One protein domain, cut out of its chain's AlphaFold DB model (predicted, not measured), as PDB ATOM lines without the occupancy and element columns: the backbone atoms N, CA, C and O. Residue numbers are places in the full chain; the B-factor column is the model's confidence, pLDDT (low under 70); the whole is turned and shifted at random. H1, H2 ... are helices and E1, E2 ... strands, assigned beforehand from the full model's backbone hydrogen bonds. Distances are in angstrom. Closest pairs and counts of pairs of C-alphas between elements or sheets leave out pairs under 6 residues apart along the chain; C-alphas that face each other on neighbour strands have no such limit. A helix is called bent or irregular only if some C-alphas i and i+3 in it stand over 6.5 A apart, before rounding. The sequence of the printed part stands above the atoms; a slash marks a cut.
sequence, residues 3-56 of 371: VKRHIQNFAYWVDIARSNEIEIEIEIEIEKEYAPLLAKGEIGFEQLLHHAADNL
ATOM      1  N   VAL A   3      95.002  85.797 115.185       88.44
ATOM      2  CA  VAL A   3      95.181  86.714 114.055       88.44
ATOM      3  C   VAL A   3      95.545  85.902 112.822       88.44
ATOM      4  O   VAL A   3      96.533  85.168 112.839       88.44
ATOM      5  N   LYS A   4      94.744  86.031 111.762       89.12
ATOM      6  CA  LYS A   4      95.009  85.386 110.475       89.12
ATOM      7  C   LYS A   4      96.032  86.196 109.690       89.12
ATOM      8  O   LYS A   4      95.860  87.396 109.490       89.12
ATOM      9  N   ARG A   5      97.066  85.525 109.208       88.50
ATOM     10  CA  ARG A   5      98.127  86.062 108.359       88.50
ATOM     11  C   ARG A   5      98.134  85.319 107.031       88.50
ATOM     12  O   ARG A   5      97.730  84.160 106.957       88.50
ATOM     13  N   HIS A   6      98.649  85.977 105.999       83.81
ATOM     14  CA  HIS A   6      98.828  85.388 104.678       83.81
ATOM     15  C   HIS A   6     100.232  85.681 104.148       83.81
ATOM     16  O   HIS A   6     100.724  86.803 104.261       83.81
ATOM     17  N   ILE A   7     100.855  84.675 103.539       80.44
ATOM     18  CA  ILE A   7     102.045  84.810 102.693       80.44
ATOM     19  C   ILE A   7     101.704  84.107 101.381       80.44
ATOM     20  O   ILE A   7     101.705  82.880 101.302       80.44
ATOM     21  N   GLN A   8     101.360  84.885 100.352       73.44
ATOM     22  CA  GLN A   8     100.843  84.368  99.079       73.44
ATOM     23  C   GLN A   8      99.679  83.369  99.260       73.44
ATOM     24  O   GLN A   8      98.611  83.754  99.726       73.44
ATOM     25  N   ASN A   9      99.887  82.103  98.880       68.69
ATOM     26  CA  ASN A   9      98.886  81.033  98.894       68.69
ATOM     27  C   ASN A   9      98.837  80.276 100.232       68.69
ATOM     28  O   ASN A   9      98.119  79.287 100.354       68.69
ATOM     29  N   PHE A  10      99.629  80.704 101.215       71.69
ATOM     30  CA  PHE A  10      99.685  80.111 102.542       71.69
ATOM     31  C   PHE A  10      99.029  81.047 103.557       71.69
ATOM     32  O   PHE A  10      99.355  82.236 103.616       71.69
ATOM     33  N   ALA A  11      98.117  80.505 104.360       79.25
ATOM     34  CA  ALA A  11      97.541  81.178 105.512       79.25
ATOM     35  C   ALA A  11      98.091  80.555 106.800       79.25
ATOM     36  O   ALA A  11      98.495  79.395 106.832       79.25
ATOM     37  N   TYR A  12      98.137  81.336 107.870       83.44
ATOM     38  CA  TYR A  12      98.448  80.834 109.204       83.44
ATOM     39  C   TYR A  12      97.809  81.727 110.255       83.44
ATOM     40  O   TYR A  12      97.518  82.898 110.008       83.44
ATOM     41  N   TRP A  13      97.590  81.167 111.433       83.81
ATOM     42  CA  TRP A  13      97.011  81.847 112.574       83.81
ATOM     43  C   TRP A  13      98.045  81.956 113.683       83.81
ATOM     44  O   TRP A  13      98.769  81.013 113.997       83.81
ATOM     45  N   VAL A  14      98.112  83.129 114.294       85.94
ATOM     46  CA  VAL A  14      98.973  83.376 115.448       85.94
ATOM     47  C   VAL A  14      98.080  83.693 116.632       85.94
ATOM     48  O   VAL A  14      97.288  84.639 116.562       85.94
ATOM     49  N   ASP A  15      98.187  82.927 117.723       87.25
ATOM     50  CA  ASP A  15      97.568  83.341 118.980       87.25
ATOM     51  C   ASP A  15      98.443  84.407 119.628       87.25
ATOM     52  O   ASP A  15      99.420  84.120 120.309       87.25
ATOM     53  N   ILE A  16      98.073  85.672 119.461       88.06
ATOM     54  CA  ILE A  16      98.889  86.777 119.969       88.06
ATOM     55  C   ILE A  16      98.908  86.865 121.503       88.06
ATOM     56  O   ILE A  16      99.687  87.645 122.048       88.06
ATOM     57  N   ALA A  17      98.050  86.099 122.191       86.19
ATOM     58  CA  ALA A  17      98.012  86.002 123.649       86.19
ATOM     59  C   ALA A  17      98.921  84.888 124.196       86.19
ATOM     60  O   ALA A  17      99.025  84.734 125.413       86.19
ATOM     61  N   ARG A  18      99.570  84.107 123.322       83.25
ATOM     62  CA  ARG A  18     100.507  83.040 123.680       83.25
ATOM     63  C   ARG A  18     101.813  83.254 122.917       83.25
ATOM     64  O   ARG A  18     101.812  83.621 121.750       83.25
ATOM     65  N   SER A  19     102.942  83.091 123.593       69.62
ATOM     66  CA  SER A  19     104.274  83.413 123.058       69.62
ATOM     67  C   SER A  19     104.607  82.635 121.778       69.62
ATOM     68  O   SER A  19     105.082  83.227 120.813       69.62
ATOM     69  N   ASN A  20     104.286  81.335 121.749       63.66
ATOM     70  CA  ASN A  20     104.801  80.381 120.756       63.66
ATOM     71  C   ASN A  20     103.745  79.577 119.997       63.66
ATOM     72  O   ASN A  20     104.093  78.663 119.250       63.66
ATOM     73  N   GLU A  21     102.461  79.866 120.192       64.88
ATOM     74  CA  GLU A  21     101.409  79.078 119.555       64.88
ATOM     75  C   GLU A  21     101.037  79.670 118.195       64.88
ATOM     76  O   GLU A  21     100.340  80.681 118.077       64.88
ATOM     77  N   ILE A  22     101.554  79.011 117.159       66.88
ATOM     78  CA  ILE A  22     101.199  79.243 115.765       66.88
ATOM     79  C   ILE A  22     100.321  78.072 115.339       66.88
ATOM     80  O   ILE A  22     100.782  76.932 115.266       66.88
ATOM     81  N   GLU A  23      99.059  78.354 115.051       64.81
ATOM     82  CA  GLU A  23      98.148  77.392 114.446       64.81
ATOM     83  C   GLU A  23      98.247  77.531 112.926       64.81
ATOM     84  O   GLU A  23      98.016  78.596 112.357       64.81
ATOM     85  N   ILE A  24      98.637  76.460 112.242       61.59
ATOM     86  CA  ILE A  24      98.915  76.515 110.807       61.59
ATOM     87  C   ILE A  24      97.764  75.867 110.048       61.59
ATOM     88  O   ILE A  24      97.541  74.664 110.164       61.59
ATOM     89  N   GLU A  25      97.053  76.671 109.258       59.19
ATOM     90  CA  GLU A  25      95.951  76.228 108.405       59.19
ATOM     91  C   GLU A  25      96.340  76.418 106.935       59.19
ATOM     92  O   GLU A  25      96.445  77.535 106.435       59.19
ATOM     93  N   ILE A  26      96.593  75.313 106.236       59.66
ATOM     94  CA  ILE A  26      97.106  75.338 104.865       59.66
ATOM     95  C   ILE A  26      95.933  75.369 103.884       59.66
ATOM     96  O   ILE A  26      95.222  74.380 103.758       59.66
ATOM     97  N   GLU A  27      95.746  76.475 103.154       54.38
ATOM     98  CA  GLU A  27      94.556  76.640 102.307       54.38
ATOM     99  C   GLU A  27      94.641  75.945 100.925       54.38
ATOM    100  O   GLU A  27      93.594  75.519 100.444       54.38
ATOM    101  N   ILE A  28      95.811  75.784 100.261       54.38
ATOM    102  CA  ILE A  28      95.920  75.114  98.930       54.38
ATOM    103  C   ILE A  28      97.314  74.462  98.673       54.38
ATOM    104  O   ILE A  28      98.342  75.003  99.067       54.38
ATOM    105  N   GLU A  29      97.332  73.310  97.970       52.19
ATOM    106  CA  GLU A  29      98.456  72.501  97.402       52.19
ATOM    107  C   GLU A  29      99.548  71.963  98.352       52.19
ATOM    108  O   GLU A  29      99.954  70.810  98.205       52.19
ATOM    109  N   ILE A  30      99.960  72.721  99.369       53.06
ATOM    110  CA  ILE A  30     100.990  72.346 100.359       53.06
ATOM    111  C   ILE A  30     100.438  71.335 101.394       53.06
ATOM    112  O   ILE A  30     101.183  70.578 102.022       53.06
ATOM    113  N   GLU A  31      99.110  71.270 101.534       55.16
ATOM    114  CA  GLU A  31      98.390  70.495 102.554       55.16
ATOM    115  C   GLU A  31      98.718  68.990 102.498       55.16
ATOM    116  O   GLU A  31      98.806  68.326 103.526       55.16
ATOM    117  N   LYS A  32      98.990  68.440 101.306       56.78
ATOM    118  CA  LYS A  32      99.308  67.009 101.152       56.78
ATOM    119  C   LYS A  32     100.727  66.634 101.581       56.78
ATOM    120  O   LYS A  32     100.939  65.487 101.964       56.78
ATOM    121  N   GLU A  33     101.677  67.562 101.490       65.31
ATOM    122  CA  GLU A  33     103.093  67.303 101.781       65.31
ATOM    123  C   GLU A  33     103.451  67.710 103.217       65.31
ATOM    124  O   GLU A  33     104.077  66.930 103.931       65.31
ATOM    125  N   TYR A  34     102.988  68.878 103.680       67.31
ATOM    126  CA  TYR A  34     103.437  69.459 104.950       67.31
ATOM    127  C   TYR A  34     102.459  69.247 106.110       67.31
ATOM    128  O   TYR A  34     102.914  69.141 107.247       67.31
ATOM    129  N   ALA A  35     101.143  69.121 105.879       67.25
ATOM    130  CA  ALA A  35     100.187  68.926 106.982       67.25
ATOM    131  C   ALA A  35     100.469  67.656 107.817       67.25
ATOM    132  O   ALA A  35     100.414  67.738 109.046       67.25
ATOM    133  N   PRO A  36     100.851  66.504 107.220       68.19
ATOM    134  CA  PRO A  36     101.241  65.327 107.995       68.19
ATOM    135  C   PRO A  36     102.523  65.530 108.812       68.19
ATOM    136  O   PRO A  36     102.643  64.952 109.889       68.19
ATOM    137  N   LEU A  37     103.477  66.321 108.308       69.25
ATOM    138  CA  LEU A  37     104.749  66.605 108.982       69.25
ATOM    139  C   LEU A  37     104.543  67.592 110.142       69.25
ATOM    140  O   LEU A  37     105.062  67.379 111.236       69.25
ATOM    141  N   LEU A  38     103.717  68.623 109.936       68.25
ATOM    142  CA  LEU A  38     103.308  69.576 110.972       68.25
ATOM    143  C   LEU A  38     102.545  68.889 112.102       68.25
ATOM    144  O   LEU A  38     102.860  69.103 113.268       68.25
ATOM    145  N   ALA A  39     101.592  68.012 111.771       65.50
ATOM    146  CA  ALA A  39     100.820  67.266 112.766       65.50
ATOM    147  C   ALA A  39     101.695  66.354 113.645       65.50
ATOM    148  O   ALA A  39     101.324  66.041 114.775       65.50
ATOM    149  N   LYS A  40     102.855  65.924 113.135       71.88
ATOM    150  CA  LYS A  40     103.847  65.135 113.876       71.88
ATOM    151  C   LYS A  40     104.923  65.986 114.561       71.88
ATOM    152  O   LYS A  40     105.771  65.422 115.247       71.88
ATOM    153  N   GLY A  41     104.914  67.307 114.366       67.69
ATOM    154  CA  GLY A  41     105.965  68.208 114.847       67.69
ATOM    155  C   GLY A  41     107.327  67.994 114.173       67.69
ATOM    156  O   GLY A  41     108.345  68.406 114.717       67.69
ATOM    157  N   GLU A  42     107.367  67.336 113.009       69.38
ATOM    158  CA  GLU A  42     108.607  67.040 112.271       69.38
ATOM    159  C   GLU A  42     109.172  68.284 111.559       69.38
ATOM    160  O   GLU A  42     110.356  68.337 111.231       69.38
ATOM    161  N   ILE A  43     108.334  69.299 111.341       69.38
ATOM    162  CA  ILE A  43     108.698  70.600 110.776       69.38
ATOM    163  C   ILE A  43     107.999  71.718 111.558       69.38
ATOM    164  O   ILE A  43     106.914  71.513 112.099       69.38
ATOM    165  N   GLY A  44     108.612  72.900 111.608       76.38
ATOM    166  CA  GLY A  44     108.073  74.082 112.274       76.38
ATOM    167  C   GLY A  44     107.836  75.252 111.319       76.38
ATOM    168  O   GLY A  44     107.957  75.141 110.096       76.38
ATOM    169  N   PHE A  45     107.515  76.408 111.901       81.00
ATOM    170  CA  PHE A  45     107.230  77.634 111.154       81.00
ATOM    171  C   PHE A  45     108.412  78.108 110.294       81.00
ATOM    172  O   PHE A  45     108.199  78.576 109.180       81.00
ATOM    173  N   GLU A  46     109.658  77.934 110.754       82.69
ATOM    174  CA  GLU A  46     110.843  78.304 109.963       82.69
ATOM    175  C   GLU A  46     110.914  77.543 108.640       82.69
ATOM    176  O   GLU A  46     111.133  78.146 107.592       82.69
ATOM    177  N   GLN A  47     110.712  76.223 108.663       81.06
ATOM    178  CA  GLN A  47     110.764  75.397 107.455       81.06
ATOM    179  C   GLN A  47     109.664  75.795 106.468       81.06
ATOM    180  O   GLN A  47     109.908  75.845 105.262       81.06
ATOM    181  N   LEU A  48     108.476  76.135 106.971       79.44
ATOM    182  CA  LEU A  48     107.390  76.649 106.142       79.44
ATOM    183  C   LEU A  48     107.711  78.019 105.552       79.44
ATOM    184  O   LEU A  48     107.451  78.239 104.374       79.44
ATOM    185  N   LEU A  49     108.306  78.923 106.332       84.19
ATOM    186  CA  LEU A  49     108.719  80.235 105.842       84.19
ATOM    187  C   LEU A  49     109.785  80.106 104.746       84.19
ATOM    188  O   LEU A  49     109.688  80.770 103.716       84.19
ATOM    189  N   HIS A  50     110.760  79.209 104.925       85.31
ATOM    190  CA  HIS A  50     111.746  78.870 103.898       85.31
ATOM    191  C   HIS A  50     111.089  78.340 102.621       85.31
ATOM    192  O   HIS A  50     111.414  78.809 101.532       85.31
ATOM    193  N   HIS A  51     110.159  77.393 102.757       82.00
ATOM    194  CA  HIS A  51     109.432  76.834 101.624       82.00
ATOM    195  C   HIS A  51     108.598  77.903 100.903       82.00
ATOM    196  O   HIS A  51     108.644  78.002  99.678       82.00
ATOM    197  N   ALA A  52     107.866  78.733 101.648       82.44
ATOM    198  CA  ALA A  52     107.083  79.829 101.090       82.44
ATOM    199  C   ALA A  52     107.983  80.800 100.314       82.44
ATOM    200  O   ALA A  52     107.669  81.136  99.176       82.44
ATOM    201  N   ALA A  53     109.129  81.176 100.892       85.44
ATOM    202  CA  ALA A  53     110.110  82.049 100.261       85.44
ATOM    203  C   ALA A  53     110.679  81.481  98.952       85.44
ATOM    204  O   ALA A  53     110.795  82.209  97.968       85.44
ATOM    205  N   ASP A  54     110.988  80.181  98.913       83.56
ATOM    206  CA  ASP A  54     111.518  79.513  97.715       83.56
ATOM    207  C   ASP A  54     110.497  79.468  96.557       83.56
ATOM    208  O   ASP A  54     110.889  79.365  95.394       83.56
ATOM    209  N   ASN A  55     109.201  79.605  96.858       81.75
ATOM    210  CA  ASN A  55     108.116  79.646  95.873       81.75
ATOM    211  C   ASN A  55     107.647  81.074  95.521       81.75
ATOM    212  O   ASN A  55     106.776  81.244  94.661       81.75
ATOM    213  N   LEU A  56     108.224  82.116  96.132       81.62
ATOM    214  CA  LEU A  56     107.900  83.499  95.785       81.62
ATOM    215  C   LEU A  56     108.403  83.852  94.376       81.62
ATOM    216  O   LEU A  56     109.483  83.451  93.937       81.62
TER     217      LEU A  56
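This is residues 3 to 56 of the 371 residues of the protein "Radical SAM core domain-containing protein" of Asaccharobacter celatus DSM 18785 (UniProt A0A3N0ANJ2). A two-stranded antiparallel hairpin, E1 and E2, is widened by an unnamed stretch that loops past the end of E2 and folds back beside it; H1 lies beyond that stretch, and H2 is over one face of the hairpin, with few contacts to it. The four named elements run roughly along one common direction, E1 and H2 one way, E2 and H1 the other. The printed part has 54 residues, with two named strands and then two named helices in the order E1, E2, H1, H2; the sheet order is E1 - E2, and the class is mixed, helices and strands. The whole is compact, with a radius of gyration of the C-alphas of 10.8 A, and rounded, with spans of 29 by 24 by 17 A.

E1, residues 3 to 7, and E2, residues 10 to 15, form a hairpin joined by a tight link of 2 residues. They are antiparallel neighbours, with 152 degrees between their N-to-C directions. C-alphas 4 and 13 face each other at 4.6 A. Across the pair, N 5 and O 12 are 2.8 A apart and N 10 and O 7 are 3.0 A apart, both within hydrogen-bond range. Residues 13 to 14 of E2 also pair with residues 22 to 23, antiparallel. H2, residues 45 to 54, comes closest to E1 at the C-alphas of Ile 7 and Ala 52, 7.3 A apart. Its closest C-alphas to E2 are those of Ala 52 and Phe 10, at 7.5 A. H1, residues 31 to 39, is apart from E1. H1 and H2 are only just apart, at 8.3 A. Every O i to N i+4 pair is within hydrogen-bond range in H2; in H1, 3 of 5 are.

E1 begins at C-alpha 3, (95.181, 86.714, 114.055), and is 13.4 A long from first to last C-alpha. E2 is 16.9 A long from Phe 10 to Asp 15. H1, from Glu 31 at (98.390, 70.495, 102.554) to Ala 39, measures 11.0 A; it is irregular, but only just, with C-alphas 33 and 36 at 6.8 A. H2 measures 14.2 A and ends at C-alpha 54, (111.518, 79.513, 97.715).

The two C-alphas farthest apart are those of Ala 17 and Asn 55, at 30.2 A. The printed part has no cut. The link from E2 to H1, residues 16 to 30, is long, and the link from H1 to H2 is tight. The mean pLDDT of the printed part is 73.6; 25 residues are under 70, namely residue 9, residues 19 to 39 and residues 41 to 43.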